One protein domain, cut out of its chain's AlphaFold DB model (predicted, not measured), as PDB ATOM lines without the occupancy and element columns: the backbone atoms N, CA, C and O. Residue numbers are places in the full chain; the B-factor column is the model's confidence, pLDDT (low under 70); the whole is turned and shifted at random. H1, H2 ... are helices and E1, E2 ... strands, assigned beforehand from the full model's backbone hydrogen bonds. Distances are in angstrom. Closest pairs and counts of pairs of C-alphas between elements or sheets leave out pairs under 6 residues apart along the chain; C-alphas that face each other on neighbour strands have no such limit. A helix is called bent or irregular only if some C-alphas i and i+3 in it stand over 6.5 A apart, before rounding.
ATOM      1  N   GLN A   3     172.961 109.450 227.150       86.00
ATOM      2  CA  GLN A   3     174.276 108.926 227.523       86.00
ATOM      3  C   GLN A   3     174.334 108.390 228.966       86.00
ATOM      4  O   GLN A   3     174.845 107.299 229.187       86.00
ATOM      5  N   LYS A   4     173.734 109.098 229.933       89.31
ATOM      6  CA  LYS A   4     173.706 108.656 231.338       89.31
ATOM      7  C   LYS A   4     172.862 107.400 231.546       89.31
ATOM      8  O   LYS A   4     173.131 106.641 232.466       89.31
ATOM      9  N   GLU A   5     171.823 107.197 230.738       91.75
ATOM     10  CA  GLU A   5     171.000 105.984 230.812       91.75
ATOM     11  C   GLU A   5     171.699 104.801 230.129       91.75
ATOM     12  O   GLU A   5     171.667 103.679 230.639       91.75
ATOM     13  N   LEU A   6     172.418 105.059 229.033       91.94
ATOM     14  CA  LEU A   6     173.263 104.060 228.379       91.94
ATOM     15  C   LEU A   6     174.395 103.595 229.302       91.94
ATOM     16  O   LEU A   6     174.615 102.396 229.417       91.94
ATOM     17  N   GLU A   7     175.042 104.506 230.029       92.69
ATOM     18  CA  GLU A   7     176.097 104.190 231.008       92.69
ATOM     19  C   GLU A   7     175.629 103.296 232.166       92.69
ATOM     20  O   GLU A   7     176.439 102.591 232.764       92.69
ATOM     21  N   LYS A   8     174.327 103.282 232.482       94.56
ATOM     22  CA  LYS A   8     173.758 102.379 233.498       94.56
ATOM     23  C   LYS A   8     173.530 100.960 232.978       94.56
ATOM     24  O   LYS A   8     173.428 100.036 233.780       94.56
ATOM     25  N   THR A   9     173.405 100.801 231.662       93.88
ATOM     26  CA  THR A   9     172.939  99.556 231.029       93.88
ATOM     27  C   THR A   9     174.047  98.865 230.232       93.88
ATOM     28  O   THR A   9     174.061  97.642 230.117       93.88
ATOM     29  N   LEU A  10     174.987  99.637 229.687       93.38
ATOM     30  CA  LEU A  10     176.077  99.168 228.841       93.38
ATOM     31  C   LEU A  10     177.398  99.127 229.609       93.38
ATOM     32  O   LEU A  10     177.701  99.984 230.437       93.38
ATOM     33  N   THR A  11     178.229  98.144 229.281       94.44
ATOM     34  CA  THR A  11     179.619  98.101 229.750       94.44
ATOM     35  C   THR A  11     180.467  99.176 229.055       94.44
ATOM     36  O   THR A  11     180.141  99.571 227.933       94.44
ATOM     37  N   PRO A  12     181.612  99.593 229.635       92.12
ATOM     38  CA  PRO A  12     182.510 100.555 228.992       92.12
ATOM     39  C   PRO A  12     182.904 100.165 227.559       92.12
ATOM     40  O   PRO A  12     182.865 100.993 226.658       92.12
ATOM     41  N   LYS A  13     183.167  98.873 227.319       90.00
ATOM     42  CA  LYS A  13     183.493  98.346 225.985       90.00
ATOM     43  C   LYS A  13     182.325  98.453 224.994       90.00
ATOM     44  O   LYS A  13     182.543  98.647 223.806       90.00
ATOM     45  N   GLN A  14     181.081  98.300 225.452       90.19
ATOM     46  CA  GLN A  14     179.904  98.461 224.590       90.19
ATOM     47  C   GLN A  14     179.640  99.933 224.271       90.19
ATOM     48  O   GLN A  14     179.231 100.242 223.156       90.19
ATOM     49  N   ILE A  15     179.918 100.844 225.205       91.75
ATOM     50  CA  ILE A  15     179.805 102.290 224.965       91.75
ATOM     51  C   ILE A  15     180.741 102.742 223.838       91.75
ATOM     52  O   ILE A  15     180.341 103.569 223.028       91.75
ATOM     53  N   GLU A  16     181.934 102.152 223.715       89.69
ATOM     54  CA  GLU A  16     182.862 102.425 222.601       89.69
ATOM     55  C   GLU A  16     182.279 102.080 221.216       89.69
ATOM     56  O   GLU A  16     182.765 102.589 220.208       89.69
ATOM     57  N   SER A  17     181.235 101.245 221.154       88.25
ATOM     58  CA  SER A  17     180.519 100.910 219.911       88.25
ATOM     59  C   SER A  17     179.307 101.808 219.626       88.25
ATOM     60  O   SER A  17     178.625 101.621 218.619       88.25
ATOM     61  N   VAL A  18     179.012 102.777 220.501       90.94
ATOM     62  CA  VAL A  18     177.898 103.715 220.324       90.94
ATOM     63  C   VAL A  18     178.374 104.934 219.540       90.94
ATOM     64  O   VAL A  18     179.216 105.703 220.000       90.94
ATOM     65  N   HIS A  19     177.781 105.141 218.367       90.19
ATOM     66  CA  HIS A  19     178.057 106.286 217.505       90.19
ATOM     67  C   HIS A  19     176.898 107.284 217.564       90.19
ATOM     68  O   HIS A  19     175.752 106.927 217.293       90.19
ATOM     69  N   PHE A  20     177.195 108.541 217.900       91.75
ATOM     70  CA  PHE A  20     176.218 109.629 217.891       91.75
ATOM     71  C   PHE A  20     176.414 110.508 216.663       91.75
ATOM     72  O   PHE A  20     177.524 110.958 216.384       91.75
ATOM     73  N   ILE A  21     175.317 110.775 215.959       91.50
ATOM     74  CA  ILE A  21     175.289 111.633 214.776       91.50
ATOM     75  C   ILE A  21     174.121 112.600 214.946       91.50
ATOM     76  O   ILE A  21     173.031 112.201 215.355       91.50
ATOM     77  N   ASN A  22     174.360 113.878 214.671       91.06
ATOM     78  CA  ASN A  22     173.306 114.881 214.674       91.06
ATOM     79  C   ASN A  22     172.319 114.588 213.524       91.06
ATOM     80  O   ASN A  22     172.740 114.359 212.389       91.06
ATOM     81  N   ASN A  23     171.016 114.569 213.815       90.56
ATOM     82  CA  ASN A  23     169.996 114.226 212.824       90.56
ATOM     83  C   ASN A  23     169.903 115.263 211.694       90.56
ATOM     84  O   ASN A  23     169.777 114.879 210.538       90.56
ATOM     85  N   PHE A  24     170.035 116.554 212.004       87.75
ATOM     86  CA  PHE A  24     170.089 117.619 211.006       87.75
ATOM     87  C   PHE A  24     171.294 117.432 210.081       87.75
ATOM     88  O   PHE A  24     171.144 117.456 208.862       87.75
ATOM     89  N   ASP A  25     172.473 117.140 210.637       86.88
ATOM     90  CA  ASP A  25     173.674 116.898 209.829       86.88
ATOM     91  C   ASP A  25     173.534 115.645 208.952       86.88
ATOM     92  O   ASP A  25     174.146 115.534 207.887       86.88
ATOM     93  N   PHE A  26     172.781 114.652 209.419       89.06
ATOM     94  CA  PHE A  26     172.564 113.406 208.698       89.06
ATOM     95  C   PHE A  26     171.550 113.561 207.559       89.06
ATOM     96  O   PHE A  26     171.866 113.180 206.434       89.06
ATOM     97  N   TYR A  27     170.384 114.144 207.837       87.31
ATOM     98  CA  TYR A  27     169.266 114.197 206.894       87.31
ATOM     99  C   TYR A  27     169.176 115.494 206.081       87.31
ATOM    100  O   TYR A  27     168.630 115.471 204.983       87.31
ATOM    101  N   PHE A  28     169.668 116.624 206.605       81.00
ATOM    102  CA  PHE A  28     169.310 117.950 206.085       81.00
ATOM    103  C   PHE A  28     170.478 118.948 205.964       81.00
ATOM    104  O   PHE A  28     170.261 120.108 205.617       81.00
ATOM    105  N   TRP A  29     171.728 118.530 206.194       74.38
ATOM    106  CA  TRP A  29     172.908 119.416 206.189       74.38
ATOM    107  C   TRP A  29     173.024 120.308 204.941       74.38
ATOM    108  O   TRP A  29     173.409 121.471 205.037       74.38
ATOM    109  N   ASN A  30     172.655 119.784 203.770       70.50
ATOM    110  CA  ASN A  30     172.729 120.503 202.494       70.50
ATOM    111  C   ASN A  30     171.506 121.402 202.218       70.50
ATOM    112  O   ASN A  30     171.357 121.913 201.108       70.50
ATOM    113  N   GLY A  31     170.616 121.582 203.200       71.69
ATOM    114  CA  GLY A  31     169.362 122.323 203.056       71.69
ATOM    115  C   GLY A  31     168.298 121.590 202.233       71.69
ATOM    116  O   GLY A  31     167.334 122.210 201.789       71.69
ATOM    117  N   ASN A  32     168.489 120.294 201.989       71.69
ATOM    118  CA  ASN A  32     167.584 119.434 201.237       71.69
ATOM    119  C   ASN A  32     167.579 118.022 201.829       71.69
ATOM    120  O   ASN A  32     168.559 117.586 202.433       71.69
ATOM    121  N   PHE A  33     166.460 117.327 201.642       79.12
ATOM    122  CA  PHE A  33     166.302 115.918 201.978       79.12
ATOM    123  C   PHE A  33     166.443 115.108 200.683       79.12
ATOM    124  O   PHE A  33     165.461 114.879 199.985       79.12
ATOM    125  N   TYR A  34     167.673 114.743 200.304       82.25
ATOM    126  CA  TYR A  34     167.916 113.932 199.105       82.25
ATOM    127  C   TYR A  34     168.218 112.474 199.470       82.25
ATOM    128  O   TYR A  34     169.283 112.222 200.047       82.25
ATOM    129  N   PRO A  35     167.337 111.521 199.093       81.81
ATOM    130  CA  PRO A  35     167.481 110.108 199.436       81.81
ATOM    131  C   PRO A  35     168.870 109.539 199.130       81.81
ATOM    132  O   PRO A  35     169.534 109.022 200.027       81.81
ATOM    133  N   GLU A  36     169.375 109.767 197.915       83.00
ATOM    134  CA  GLU A  36     170.680 109.266 197.463       83.00
ATOM    135  C   GLU A  36     171.842 109.710 198.368       83.00
ATOM    136  O   GLU A  36     172.746 108.932 198.673       83.00
ATOM    137  N   THR A  37     171.819 110.963 198.838       84.81
ATOM    138  CA  THR A  37     172.886 111.501 199.699       84.81
ATOM    139  C   THR A  37     172.817 110.884 201.092       84.81
ATOM    140  O   THR A  37     173.847 110.527 201.668       84.81
ATOM    141  N   ILE A  38     171.602 110.740 201.623       87.12
ATOM    142  CA  ILE A  38     171.358 110.159 202.945       87.12
ATOM    143  C   ILE A  38     171.777 108.686 202.948       87.12
ATOM    144  O   ILE A  38     172.488 108.251 203.852       87.12
ATOM    145  N   LEU A  39     171.410 107.933 201.910       85.44
ATOM    146  CA  LEU A  39     171.747 106.518 201.772       85.44
ATOM    147  C   LEU A  39     173.234 106.284 201.529       85.44
ATOM    148  O   LEU A  39     173.809 105.383 202.138       85.44
ATOM    149  N   SER A  40     173.884 107.117 200.710       87.50
ATOM    150  CA  SER A  40     175.341 107.061 200.550       87.50
ATOM    151  C   SER A  40     176.032 107.261 201.897       87.50
ATOM    152  O   SER A  40     176.862 106.447 202.296       87.50
ATOM    153  N   LYS A  41     175.632 108.294 202.650       88.19
ATOM    154  CA  LYS A  41     176.185 108.576 203.979       88.19
ATOM    155  C   LYS A  41     175.906 107.442 204.966       88.19
ATOM    156  O   LYS A  41     176.792 107.074 205.734       88.19
ATOM    157  N   PHE A  42     174.698 106.875 204.952       89.00
ATOM    158  CA  PHE A  42     174.345 105.719 205.772       89.00
ATOM    159  C   PHE A  42     175.262 104.530 205.479       89.00
ATOM    160  O   PHE A  42     175.829 103.944 206.402       89.00
ATOM    161  N   SER A  43     175.442 104.205 204.198       87.88
ATOM    162  CA  SER A  43     176.296 103.108 203.749       87.88
ATOM    163  C   SER A  43     177.749 103.304 204.185       87.88
ATOM    164  O   SER A  43     178.347 102.372 204.728       87.88
ATOM    165  N   ASP A  44     178.289 104.518 204.054       89.25
ATOM    166  CA  ASP A  44     179.659 104.849 204.471       89.25
ATOM    167  C   ASP A  44     179.885 104.644 205.978       89.25
ATOM    168  O   ASP A  44     180.974 104.259 206.409       89.25
ATOM    169  N   ILE A  45     178.851 104.876 206.794       88.62
ATOM    170  CA  ILE A  45     178.905 104.686 208.249       88.62
ATOM    171  C   ILE A  45     178.763 103.209 208.617       88.62
ATOM    172  O   ILE A  45     179.483 102.703 209.479       88.62
ATOM    173  N   VAL A  46     177.804 102.521 208.003       88.00
ATOM    174  CA  VAL A  46     177.338 101.210 208.458       88.00
ATOM    175  C   VAL A  46     178.147 100.066 207.845       88.00
ATOM    176  O   VAL A  46     178.450  99.099 208.547       88.00
ATOM    177  N   THR A  47     178.574 100.178 206.585       88.06
ATOM    178  CA  THR A  47     179.336  99.127 205.887       88.06
ATOM    179  C   THR A  47     180.599  98.707 206.651       88.06
ATOM    180  O   THR A  47     180.739  97.514 206.937       88.06
ATOM    181  N   PRO A  48     181.465  99.629 207.126       87.94
ATOM    182  CA  PRO A  48     182.668  99.248 207.872       87.94
ATOM    183  C   PRO A  48     182.385  98.574 209.225       87.94
ATOM    184  O   PRO A  48     183.270  97.932 209.797       87.94
ATOM    185  N   LEU A  49     181.181  98.760 209.779       86.62
ATOM    186  CA  LEU A  49     180.755  98.145 211.039       86.62
ATOM    187  C   LEU A  49     180.252  96.718 210.809       86.62
ATOM    188  O   LEU A  49     180.588  95.825 211.590       86.62
ATOM    189  N   ILE A  50     179.505  96.503 209.723       84.50
ATOM    190  CA  ILE A  50     178.981  95.190 209.326       84.50
ATOM    191  C   ILE A  50     180.099  94.256 208.876       84.50
ATOM    192  O   ILE A  50     180.102  93.089 209.258       84.50
ATOM    193  N   GLU A  51     181.074  94.753 208.109       83.75
ATOM    194  CA  GLU A  51     182.214  93.950 207.636       83.75
ATOM    195  C   GLU A  51     183.055  93.366 208.783       83.75
ATOM    196  O   GLU A  51     183.758  92.373 208.606       83.75
ATOM    197  N   LYS A  52     182.945  93.936 209.989       80.44
ATOM    198  CA  LYS A  52     183.569  93.422 211.218       80.44
ATOM    199  C   LYS A  52     182.697  92.387 211.957       80.44
ATOM    200  O   LYS A  52     182.932  92.144 213.136       80.44
ATOM    201  N   ASP A  53     181.713  91.806 211.266       64.50
ATOM    202  CA  ASP A  53     180.716  90.826 211.737       64.50
ATOM    203  C   ASP A  53     179.850  91.312 212.913       64.50
ATOM    204  O   ASP A  53     179.360  90.531 213.730       64.50
ATOM    205  N   ASN A  54     179.628  92.626 213.002       67.94
ATOM    206  CA  ASN A  54     178.711  93.194 213.983       67.94
ATOM    207  C   ASN A  54     177.303  93.310 213.392       67.94
ATOM    208  O   ASN A  54     177.111  93.857 212.308       67.94
ATOM    209  N   SER A  55     176.294  92.869 214.147       83.88
ATOM    210  CA  SER A  55     174.916  93.304 213.913       83.88
ATOM    211  C   SER A  55     174.802  94.785 214.268       83.88
ATOM    212  O   SER A  55     175.093  95.158 215.409       83.88
ATOM    213  N   VAL A  56     174.360  95.615 213.328       89.31
ATOM    214  CA  VAL A  56     174.218  97.058 213.553       89.31
ATOM    215  C   VAL A  56     172.763  97.387 213.880       89.31
ATOM    216  O   VAL A  56     171.833  96.844 213.284       89.31
ATOM    217  N   ARG A  57     172.564  98.270 214.860       91.94
ATOM    218  CA  ARG A  57     171.252  98.815 215.218       91.94
ATOM    219  C   ARG A  57     171.309 100.327 215.104       91.94
ATOM    220  O   ARG A  57     172.202 100.940 215.688       91.94
ATOM    221  N   THR A  58     170.368 100.913 214.378       92.44
ATOM    222  CA  THR A  58     170.278 102.360 214.180       92.44
ATOM    223  C   THR A  58     168.977 102.897 214.755       92.44
ATOM    224  O   THR A  58     167.937 102.247 214.696       92.44
ATOM    225  N   TRP A  59     169.047 104.098 215.322       93.50
ATOM    226  CA  TRP A  59     167.888 104.877 215.745       93.50
ATOM    227  C   TRP A  59     168.062 106.289 215.205       93.50
ATOM    228  O   TRP A  59     169.017 106.976 215.571       93.50
ATOM    229  N   GLY A  60     167.154 106.724 214.338       92.44
ATOM    230  CA  GLY A  60     167.206 108.040 213.717       92.44
ATOM    231  C   GLY A  60     165.901 108.787 213.917       92.44
ATOM    232  O   GLY A  60     164.853 108.300 213.515       92.44
ATOM    233  N   HIS A  61     165.963 109.987 214.494       92.75
ATOM    234  CA  HIS A  61     164.866 110.940 214.354       92.75
ATOM    235  C   HIS A  61     164.965 111.539 212.954       92.75
ATOM    236  O   HIS A  61     165.867 112.343 212.703       92.75
ATOM    237  N   VAL A  62     164.100 111.082 212.049       89.81
ATOM    238  CA  VAL A  62     164.065 111.548 210.663       89.81
ATOM    239  C   VAL A  62     163.789 113.046 210.692       89.81
ATOM    240  O   VAL A  62     162.820 113.496 211.300       89.81
ATOM    241  N   GLU A  63     164.692 113.817 210.098       87.31
ATOM    242  CA  GLU A  63     164.592 115.271 210.043       87.31
ATOM    243  C   GLU A  63     164.389 115.700 208.604       87.31
ATOM    244  O   GLU A  63     165.074 115.235 207.698       87.31
ATOM    245  N   TRP A  64     163.461 116.617 208.402       83.06
ATOM    246  CA  TRP A  64     163.164 117.163 207.092       83.06
ATOM    247  C   TRP A  64     162.883 118.655 207.222       83.06
ATOM    248  O   TRP A  64     162.521 119.139 208.287       83.06
ATOM    249  N   GLY A  65     163.075 119.425 206.157       77.12
ATOM    250  CA  GLY A  65     162.793 120.861 206.176       77.12
ATOM    251  C   GLY A  65     161.295 121.185 206.126       77.12
ATOM    252  O   GLY A  65     160.428 120.374 206.452       77.12
ATOM    253  N   SER A  66     160.976 122.391 205.660       71.25
ATOM    254  CA  SER A  66     159.620 122.820 205.305       71.25
ATOM    255  C   SER A  66     159.483 122.838 203.780       71.25
ATOM    256  O   SER A  66     159.566 123.901 203.167       71.25
ATOM    257  N   GLN A  67     159.386 121.669 203.146       64.38
ATOM    258  CA  GLN A  67     159.277 121.568 201.686       64.38
ATOM    259  C   GLN A  67     157.885 121.090 201.257       64.38
ATOM    260  O   GLN A  67     157.391 120.079 201.754       64.38
ATOM    261  N   GLU A  68     157.283 121.813 200.306       61.31
ATOM    262  CA  GLU A  68     156.312 121.231 199.370       61.31
ATOM    263  C   GLU A  68     156.985 120.031 198.674       61.31
ATOM    264  O   GLU A  68     158.184 120.086 198.411       61.31
ATOM    265  N   GLU A  69     156.249 118.942 198.426       63.28
ATOM    266  CA  GLU A  69     156.755 117.665 197.859       63.28
ATOM    267  C   GLU A  69     157.552 116.758 198.820       63.28
ATOM    268  O   GLU A  69     158.108 115.731 198.413       63.28
ATOM    269  N   LEU A  70     157.559 117.068 200.122       74.94
ATOM    270  CA  LEU A  70     158.174 116.197 201.124       74.94
ATOM    271  C   LEU A  70     157.611 114.774 201.087       74.94
ATOM    272  O   LEU A  70     158.385 113.832 201.181       74.94
ATOM    273  N   GLU A  71     156.293 114.605 200.985       73.94
ATOM    274  CA  GLU A  71     155.690 113.272 201.076       73.94
ATOM    275  C   GLU A  71     156.187 112.333 199.973       73.94
ATOM    276  O   GLU A  71     156.492 111.177 200.248       73.94
ATOM    277  N   GLU A  72     156.314 112.831 198.740       74.69
ATOM    278  CA  GLU A  72     156.841 112.046 197.618       74.69
ATOM    279  C   GLU A  72     158.332 111.752 197.791       74.69
ATOM    280  O   GLU A  72     158.807 110.666 197.456       74.69
ATOM    281  N   THR A  73     159.083 112.718 198.317       80.19
ATOM    282  CA  THR A  73     160.522 112.568 198.552       80.19
ATOM    283  C   THR A  73     160.798 111.591 199.696       80.19
ATOM    284  O   THR A  73     161.705 110.765 199.596       80.19
ATOM    285  N   LEU A  74     159.989 111.641 200.756       81.81
ATOM    286  CA  LEU A  74     160.072 110.728 201.888       81.81
ATOM    287  C   LEU A  74     159.636 109.322 201.481       81.81
ATOM    288  O   LEU A  74     160.305 108.362 201.829       81.81
ATOM    289  N   GLU A  75     158.580 109.182 200.679       83.06
ATOM    290  CA  GLU A  75     158.186 107.875 200.150       83.06
ATOM    291  C   GLU A  75     159.295 107.243 199.296       83.06
ATOM    292  O   GLU A  75     159.615 106.071 199.486       83.06
ATOM    293  N   LYS A  76     159.937 108.011 198.404       83.31
ATOM    294  CA  LYS A  76     161.102 107.525 197.641       83.31
ATOM    295  C   LYS A  76     162.242 107.099 198.561       83.31
ATOM    296  O   LYS A  76     162.830 106.043 198.342       83.31
ATOM    297  N   PHE A  77     162.517 107.888 199.597       85.19
ATOM    298  CA  PHE A  77     163.505 107.538 200.610       85.19
ATOM    299  C   PHE A  77     163.191 106.199 201.279       85.19
ATOM    300  O   PHE A  77     164.062 105.336 201.307       85.19
ATOM    301  N   GLU A  78     161.961 105.986 201.749       85.44
ATOM    302  CA  GLU A  78     161.595 104.729 202.407       85.44
ATOM    303  C   GLU A  78     161.689 103.522 201.461       85.44
ATOM    304  O   GLU A  78     162.170 102.466 201.865       85.44
ATOM    305  N   ILE A  79     161.308 103.676 200.186       85.94
ATOM    306  CA  ILE A  79     161.471 102.620 199.170       85.94
ATOM    307  C   ILE A  79     162.946 102.231 199.025       85.94
ATOM    308  O   ILE A  79     163.282 101.045 198.979       85.94
ATOM    309  N   GLU A  80     163.830 103.219 198.913       84.88
ATOM    310  CA  GLU A  80     165.257 102.976 198.723       84.88
ATOM    311  C   GLU A  80     165.914 102.406 199.993       84.88
ATOM    312  O   GLU A  80     166.739 101.493 199.896       84.88
ATOM    313  N   VAL A  81     165.508 102.870 201.183       83.81
ATOM    314  CA  VAL A  81     165.927 102.304 202.476       83.81
ATOM    315  C   VAL A  81     165.509 100.837 202.583       83.81
ATOM    316  O   VAL A  81     166.360  99.988 202.848       83.81
ATOM    317  N   ASP A  82     164.237 100.517 202.333       84.38
ATOM    318  CA  ASP A  82     163.722  99.144 202.377       84.38
ATOM    319  C   ASP A  82     164.507  98.223 201.425       84.38
ATOM    320  O   ASP A  82     164.956  97.137 201.800       84.38
ATOM    321  N   GLN A  83     164.771  98.677 200.197       84.19
ATOM    322  CA  GLN A  83     165.575  97.918 199.235       84.19
ATOM    323  C   GLN A  83     167.020  97.707 199.696       84.19
ATOM    324  O   GLN A  83     167.553  96.603 199.548       84.19
ATOM    325  N   MET A  84     167.650  98.741 200.256       82.19
ATOM    326  CA  MET A  84     169.024  98.670 200.747       82.19
ATOM    327  C   MET A  84     169.144  97.700 201.931       82.19
ATOM    328  O   MET A  84     170.106  96.937 202.002       82.19
ATOM    329  N   LEU A  85     168.171  97.691 202.845       80.94
ATOM    330  CA  LEU A  85     168.239  96.908 204.080       80.94
ATOM    331  C   LEU A  85     167.943  95.414 203.895       80.94
ATOM    332  O   LEU A  85     168.438  94.608 204.681       80.94
ATOM    333  N   LYS A  86     167.232  95.008 202.832       80.50
ATOM    334  CA  LYS A  86     166.865  93.595 202.569       80.50
ATOM    335  C   LYS A  86     168.023  92.598 202.612       80.50
ATOM    336  O   LYS A  86     167.814  91.435 202.944       80.50
ATOM    337  N   ASN A  87     169.237  93.031 202.275       74.00
ATOM    338  CA  ASN A  87     170.413  92.158 202.191       74.00
ATOM    339  C   ASN A  87     171.471  92.459 203.261       74.00
ATOM    340  O   ASN A  87     172.602  91.979 203.171       74.00
ATOM    341  N   VAL A  88     171.126  93.268 204.263       76.00
ATOM    342  CA  VAL A  88     172.081  93.857 205.199       76.00
ATOM    343  C   VAL A  88     171.669  93.499 206.629       76.00
ATOM    344  O   VAL A  88     170.505  93.598 206.995       76.00
ATOM    345  N   LYS A  89     172.618  93.060 207.474       81.44
ATOM    346  CA  LYS A  89     172.354  92.676 208.878       81.44
ATOM    347  C   LYS A  89     172.169  93.903 209.788       81.44
ATOM    348  O   LYS A  89     172.937  94.111 210.732       81.44
ATOM    349  N   VAL A  90     171.166  94.722 209.488       87.44
ATOM    350  CA  VAL A  90     170.851  95.971 210.189       87.44
ATOM    351  C   VAL A  90     169.401  95.959 210.645       87.44
ATOM    352  O   VAL A  90     168.515  95.541 209.910       87.44
ATOM    353  N   ILE A  91     169.163  96.461 211.854       90.25
ATOM    354  CA  ILE A  91     167.827  96.846 212.316       90.25
ATOM    355  C   ILE A  91     167.816  98.363 212.450       90.25
ATOM    356  O   ILE A  91     168.670  98.912 213.149       90.25
ATOM    357  N   THR A  92     166.851  99.027 211.818       91.19
ATOM    358  CA  THR A  92     166.681 100.478 211.919       91.19
ATOM    359  C   THR A  92     165.364 100.836 212.593       91.19
ATOM    360  O   THR A  92     164.342 100.196 212.359       91.19
ATOM    361  N   VAL A  93     165.402 101.861 213.441       93.38
ATOM    362  CA  VAL A  93     164.224 102.538 213.986       93.38
ATOM    363  C   VAL A  93     164.204 103.957 213.432       93.38
ATOM    364  O   VAL A  93     165.093 104.759 213.738       93.38
ATOM    365  N   CYS A  94     163.182 104.259 212.637       93.19
ATOM    366  CA  CYS A  94     162.895 105.597 212.135       93.19
ATOM    367  C   CYS A  94     161.842 106.243 213.043       93.19
ATOM    368  O   CYS A  94     160.701 105.794 213.118       93.19
ATOM    369  N   ALA A  95     162.242 107.274 213.785       93.69
ATOM    370  CA  ALA A  95     161.343 108.067 214.610       93.69
ATOM    371  C   ALA A  95     160.911 109.312 213.832       93.69
ATOM    372  O   ALA A  95     161.748 110.001 213.247       93.69
ATOM    373  N   TYR A  96     159.618 109.621 213.871       91.31
ATOM    374  CA  TYR A  96     159.021 110.748 213.160       91.31
ATOM    375  C   TYR A  96     158.309 111.670 214.147       91.31
ATOM    376  O   TYR A  96     157.716 111.211 215.125       91.31
ATOM    377  N   ASN A  97     158.329 112.974 213.881       90.12
ATOM    378  CA  ASN A  97     157.538 113.920 214.656       90.12
ATOM    379  C   ASN A  97     156.049 113.781 214.290       90.12
ATOM    380  O   ASN A  97     155.645 114.161 213.193       90.12
ATOM    381  N   ALA A  98     155.242 113.279 215.227       88.19
ATOM    382  CA  ALA A  98     153.818 113.012 215.026       88.19
ATOM    383  C   ALA A  98     152.989 114.246 214.621       88.19
ATOM    384  O   ALA A  98     152.012 114.096 213.901       88.19
ATOM    385  N   GLU A  99     153.376 115.460 215.028       89.00
ATOM    386  CA  GLU A  99     152.676 116.696 214.636       89.00
ATOM    387  C   GLU A  99     152.950 117.089 213.176       89.00
ATOM    388  O   GLU A  99     152.205 117.866 212.583       89.00
ATOM    389  N   ARG A 100     154.043 116.576 212.600       86.62
ATOM    390  CA  ARG A 100     154.508 116.898 211.243       86.62
ATOM    391  C   ARG A 100     154.164 115.816 210.221       86.62
ATOM    392  O   ARG A 100     154.407 116.022 209.034       86.62
ATOM    393  N   VAL A 101     153.650 114.677 210.672       87.88
ATOM    394  CA  VAL A 101     153.244 113.558 209.820       87.88
ATOM    395  C   VAL A 101     151.738 113.654 209.593       87.88
ATOM    396  O   VAL A 101     150.961 113.519 210.535       87.88
ATOM    397  N   SER A 102     151.331 113.904 208.347       87.94
ATOM    398  CA  SER A 102     149.926 113.819 207.931       87.94
ATOM    399  C   SER A 102     149.426 112.372 208.032       87.94
ATOM    400  O   SER A 102     150.224 111.432 207.999       87.94
ATOM    401  N   ASP A 103     148.108 112.173 208.125       89.25
ATOM    402  CA  ASP A 103     147.525 110.823 208.103       89.25
ATOM    403  C   ASP A 103     147.900 110.078 206.807       89.25
ATOM    404  O   ASP A 103     148.328 108.925 206.859       89.25
ATOM    405  N   ASP A 104     147.877 110.776 205.665       87.88
ATOM    406  CA  ASP A 104     148.306 110.231 204.371       87.88
ATOM    407  C   ASP A 104     149.779 109.793 204.395       87.88
ATOM    408  O   ASP A 104     150.123 108.705 203.931       87.88
ATOM    409  N   LEU A 105     150.675 110.614 204.958       85.56
ATOM    410  CA  LEU A 105     152.090 110.264 205.076       85.56
ATOM    411  C   LEU A 105     152.300 109.080 206.017       85.56
ATOM    412  O   LEU A 105     153.108 108.203 205.723       85.56
ATOM    413  N   LYS A 106     151.560 109.022 207.125       89.62
ATOM    414  CA  LYS A 106     151.615 107.902 208.063       89.62
ATOM    415  C   LYS A 106     151.272 106.588 207.369       89.62
ATOM    416  O   LYS A 106     152.034 105.633 207.491       89.62
ATOM    417  N   ASP A 107     150.185 106.554 206.604       89.38
ATOM    418  CA  ASP A 107     149.784 105.365 205.849       89.38
ATOM    419  C   ASP A 107     150.851 104.968 204.820       89.38
ATOM    420  O   ASP A 107     151.156 103.784 204.653       89.38
ATOM    421  N   LYS A 108     151.495 105.951 204.172       88.38
ATOM    422  CA  LYS A 108     152.617 105.685 203.261       88.38
ATOM    423  C   LYS A 108     153.804 105.049 203.987       88.38
ATOM    424  O   LYS A 108     154.299 104.039 203.497       88.38
ATOM    425  N   LEU A 109     154.226 105.602 205.128       89.88
ATOM    426  CA  LEU A 109     155.358 105.114 205.931       89.88
ATOM    427  C   LEU A 109     155.137 103.683 206.433       89.88
ATOM    428  O   LEU A 109     156.051 102.861 206.391       89.88
ATOM    429  N   MET A 110     153.912 103.372 206.860       90.75
ATOM    430  CA  MET A 110     153.535 102.056 207.384       90.75
ATOM    431  C   MET A 110     153.715 100.928 206.355       90.75
ATOM    432  O   MET A 110     153.947  99.790 206.743       90.75
ATOM    433  N   ARG A 111     153.688 101.224 205.049       89.94
ATOM    434  CA  ARG A 111     153.927 100.221 203.990       89.94
ATOM    435  C   ARG A 111     155.383  99.763 203.880       89.94
ATOM    436  O   ARG A 111     155.632  98.725 203.276       89.94
ATOM    437  N   TYR A 112     156.324 100.526 204.434       88.56
ATOM    438  CA  TYR A 112     157.766 100.254 204.349       88.56
ATOM    439  C   TYR A 112     158.381  99.878 205.704       88.56
ATOM    440  O   TYR A 112     159.592  99.718 205.811       88.56
ATOM    441  N   HIS A 113     157.552  99.733 206.742       90.62
ATOM    442  CA  HIS A 113     157.987  99.394 208.091       90.62
ATOM    443  C   HIS A 113     157.273  98.142 208.589       90.62
ATOM    444  O   HIS A 113     156.049  98.061 208.575       90.62
ATOM    445  N   ASP A 114     158.042  97.190 209.114       91.56
ATOM    446  CA  ASP A 114     157.485  95.962 209.691       91.56
ATOM    447  C   ASP A 114     156.772  96.213 211.028       91.56
ATOM    448  O   ASP A 114     155.869  95.468 211.409       91.56
ATOM    449  N   TYR A 115     157.182  97.252 211.764       94.31
ATOM    450  CA  TYR A 115     156.685  97.544 213.107       94.31
ATOM    451  C   TYR A 115     156.309  99.013 213.271       94.31
ATOM    452  O   TYR A 115     157.017  99.912 212.821       94.31
ATOM    453  N   PHE A 116     155.229  99.239 214.014       94.25
ATOM    454  CA  PHE A 116     154.820 100.544 214.510       94.25
ATOM    455  C   PHE A 116     155.017 100.604 216.022       94.25
ATOM    456  O   PHE A 116     154.573  99.710 216.745       94.25
ATOM    457  N   MET A 117     155.664 101.669 216.491       94.38
ATOM    458  CA  MET A 117     156.029 101.871 217.891       94.38
ATOM    459  C   MET A 117     155.477 103.202 218.401       94.38
ATOM    460  O   MET A 117     155.577 104.227 217.726       94.38
ATOM    461  N   THR A 118     154.925 103.179 219.607       92.38
ATOM    462  CA  THR A 118     154.601 104.358 220.419       92.38
ATOM    463  C   THR A 118     155.331 104.251 221.757       92.38
ATOM    464  O   THR A 118     156.063 103.290 221.993       92.38
ATOM    465  N   ASP A 119     155.121 105.214 222.653       89.69
ATOM    466  CA  ASP A 119     155.692 105.159 224.005       89.69
ATOM    467  C   ASP A 119     155.204 103.941 224.815       89.69
ATOM    468  O   ASP A 119     155.894 103.490 225.727       89.69
ATOM    469  N   GLU A 120     154.034 103.391 224.470       93.94
ATOM    470  CA  GLU A 120     153.344 102.364 225.259       93.94
ATOM    471  C   GLU A 120     153.312 100.984 224.584       93.94
ATOM    472  O   GLU A 120     153.079  99.983 225.260       93.94
ATOM    473  N   ASP A 121     153.502 100.908 223.263       94.31
ATOM    474  CA  ASP A 121     153.306  99.663 222.515       94.31
ATOM    475  C   ASP A 121     154.206  99.546 221.277       94.31
ATOM    476  O   ASP A 121     154.615 100.536 220.669       94.31
ATOM    477  N   VAL A 122     154.475  98.301 220.882       95.12
ATOM    478  CA  VAL A 122     155.139  97.937 219.629       95.12
ATOM    479  C   VAL A 122     154.335  96.827 218.976       95.12
ATOM    480  O   VAL A 122     154.228  95.726 219.513       95.12
ATOM    481  N   ARG A 123     153.824  97.089 217.775       94.81
ATOM    482  CA  ARG A 123     152.997  96.137 217.028       94.81
ATOM    483  C   ARG A 123     153.525  95.920 215.620       94.81
ATOM    484  O   ARG A 123     154.070  96.841 215.015       94.81
ATOM    485  N   LEU A 124     153.331  94.710 215.106       93.62
ATOM    486  CA  LEU A 124     153.558  94.411 213.696       93.62
ATOM    487  C   LEU A 124     152.578  95.236 212.852       93.62
ATOM    488  O   LEU A 124     151.407  95.368 213.220       93.62
ATOM    489  N   VAL A 125     153.048  95.793 211.741       90.38
ATOM    490  CA  VAL A 125     152.171  96.411 210.750       90.38
ATOM    491  C   VAL A 125     151.552  95.304 209.898       90.38
ATOM    492  O   VAL A 125     152.267  94.498 209.310       90.38
TER     493      VAL A 125
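AT A GLANCE: This is residues 3 to 125 of the 127 residues of the protein "MEDS domain-containing protein" of Fictibacillus sp. S7 (UniProt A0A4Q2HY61). Two parallel strands, E1 and E2, make a small ribbon in the middle, and the two longest helices, H4 and H5, lie side by side over one face of it. Beyond E2 come the short helix H6, beside H5, and a small hairpin of E3 and E4; the short helix H3 sits between H4, which it meets at Tyr 27 and Ile 38, and the last residue of E1, His 61, which comes close to its Asn 23, and H1 and H2 form a small arm away from the rest. The printed part has 123 residues, with six named helices and four named strands in the order H1 H2 H3 H4 E1 H5 E2 H6 E3 E4, and its class is mixed, helices and strands. There are two sheets of two strands, E1 with E2 parallel and E3 with E4 antiparallel. The whole is compact, with a radius of gyration of the C-alphas of 15.4 A and spans of 44 by 33 by 27 A.

IN THESE COORDINATES: H1 holds residues 3 to 9 and begins at C-alpha 3, at (174.276, 108.926, 227.523). H2 holds residues 12 to 15, and H3 residues 23 to 27. H4, residues 35 to 50, is 21.3 A from first to last C-alpha and has a kink of 29 degrees near residue 44; it is irregular, but only just, with C-alphas 45 and 48 at 6.6 A. E1, residues 56 to 61, is 16.8 A long and begins at C-alpha 56, at (174.218, 97.058, 213.553). H5, residues 70 to 85, is 22.0 A long. E2 follows with residues 90 to 95 and 16.0 A, then H6 with residues 103 to 110 and 10.7 A. E3 holds residues 115 to 117, and E4 residues 122 to 124, ending at C-alpha 124, at (153.558, 94.411, 213.696).

HOW THE PARTS SIT: E1 and E2 are parallel neighbours, with 12 degrees between their directions; N 58 and O 91 are within hydrogen-bond range at 2.9 A, as are N 95 and O 60 at 2.8 A. E1, H5 and E2 form a strand-helix-strand unit, two parallel neighbour strands with a helix between them in the chain, and its crossover is right-handed. H5 and E2 are near each other, with 5 pairs of C-alphas within 10 A. Residues 42 to 50 of H4 make 7 such pairs with E1 and 2 with E2. H4 touches H5 with its residues 35 to 39 alone, at a shallow tilt of 27 degrees, the same way; the closest C-alphas, of Pro 35 and Phe 77, are 4.9 A apart. H3 and H4 only just touch, with 3 pairs of C-alphas within 8 A, the closest being Tyr 27 and Ile 38 at 6.0 A. H5 touches H6 with its residues 71 to 78 alone, at a shallow tilt of 9 degrees, the same way, the closest C-alphas being those of Glu 71 and Leu 105 at 6.2 A. E2 and E3 are near each other, with 7 pairs of C-alphas within 10 A. E3 and E4 are an antiparallel hairpin at 158 degrees, with N 116 and O 123 within hydrogen-bond range at 2.8 A. H1 and H2 are close but not clearly touching, the closest C-alphas being those of Glu 7 and Ile 15 at 7.3 A, and both are apart from the other named elements. Every O i to N i+4 pair is within hydrogen-bond range in H3, H5 and H6, against 10 of 12 in H4 and 1 of 3 in H1, where 3 of 4 O i to N i+3 pairs are; H2 is too short for an O i to N i+4 pair.

THE WHOLE: The two C-alphas farthest apart, of Thr 11 and Glu 68, are 44.7 A from each other. The printed part, residues 3 to 125 of a chain of 127, has no cut, and no link is long. The mean pLDDT of the printed part is 86.2; residues 53 to 54 and 67 to 69 are under 70.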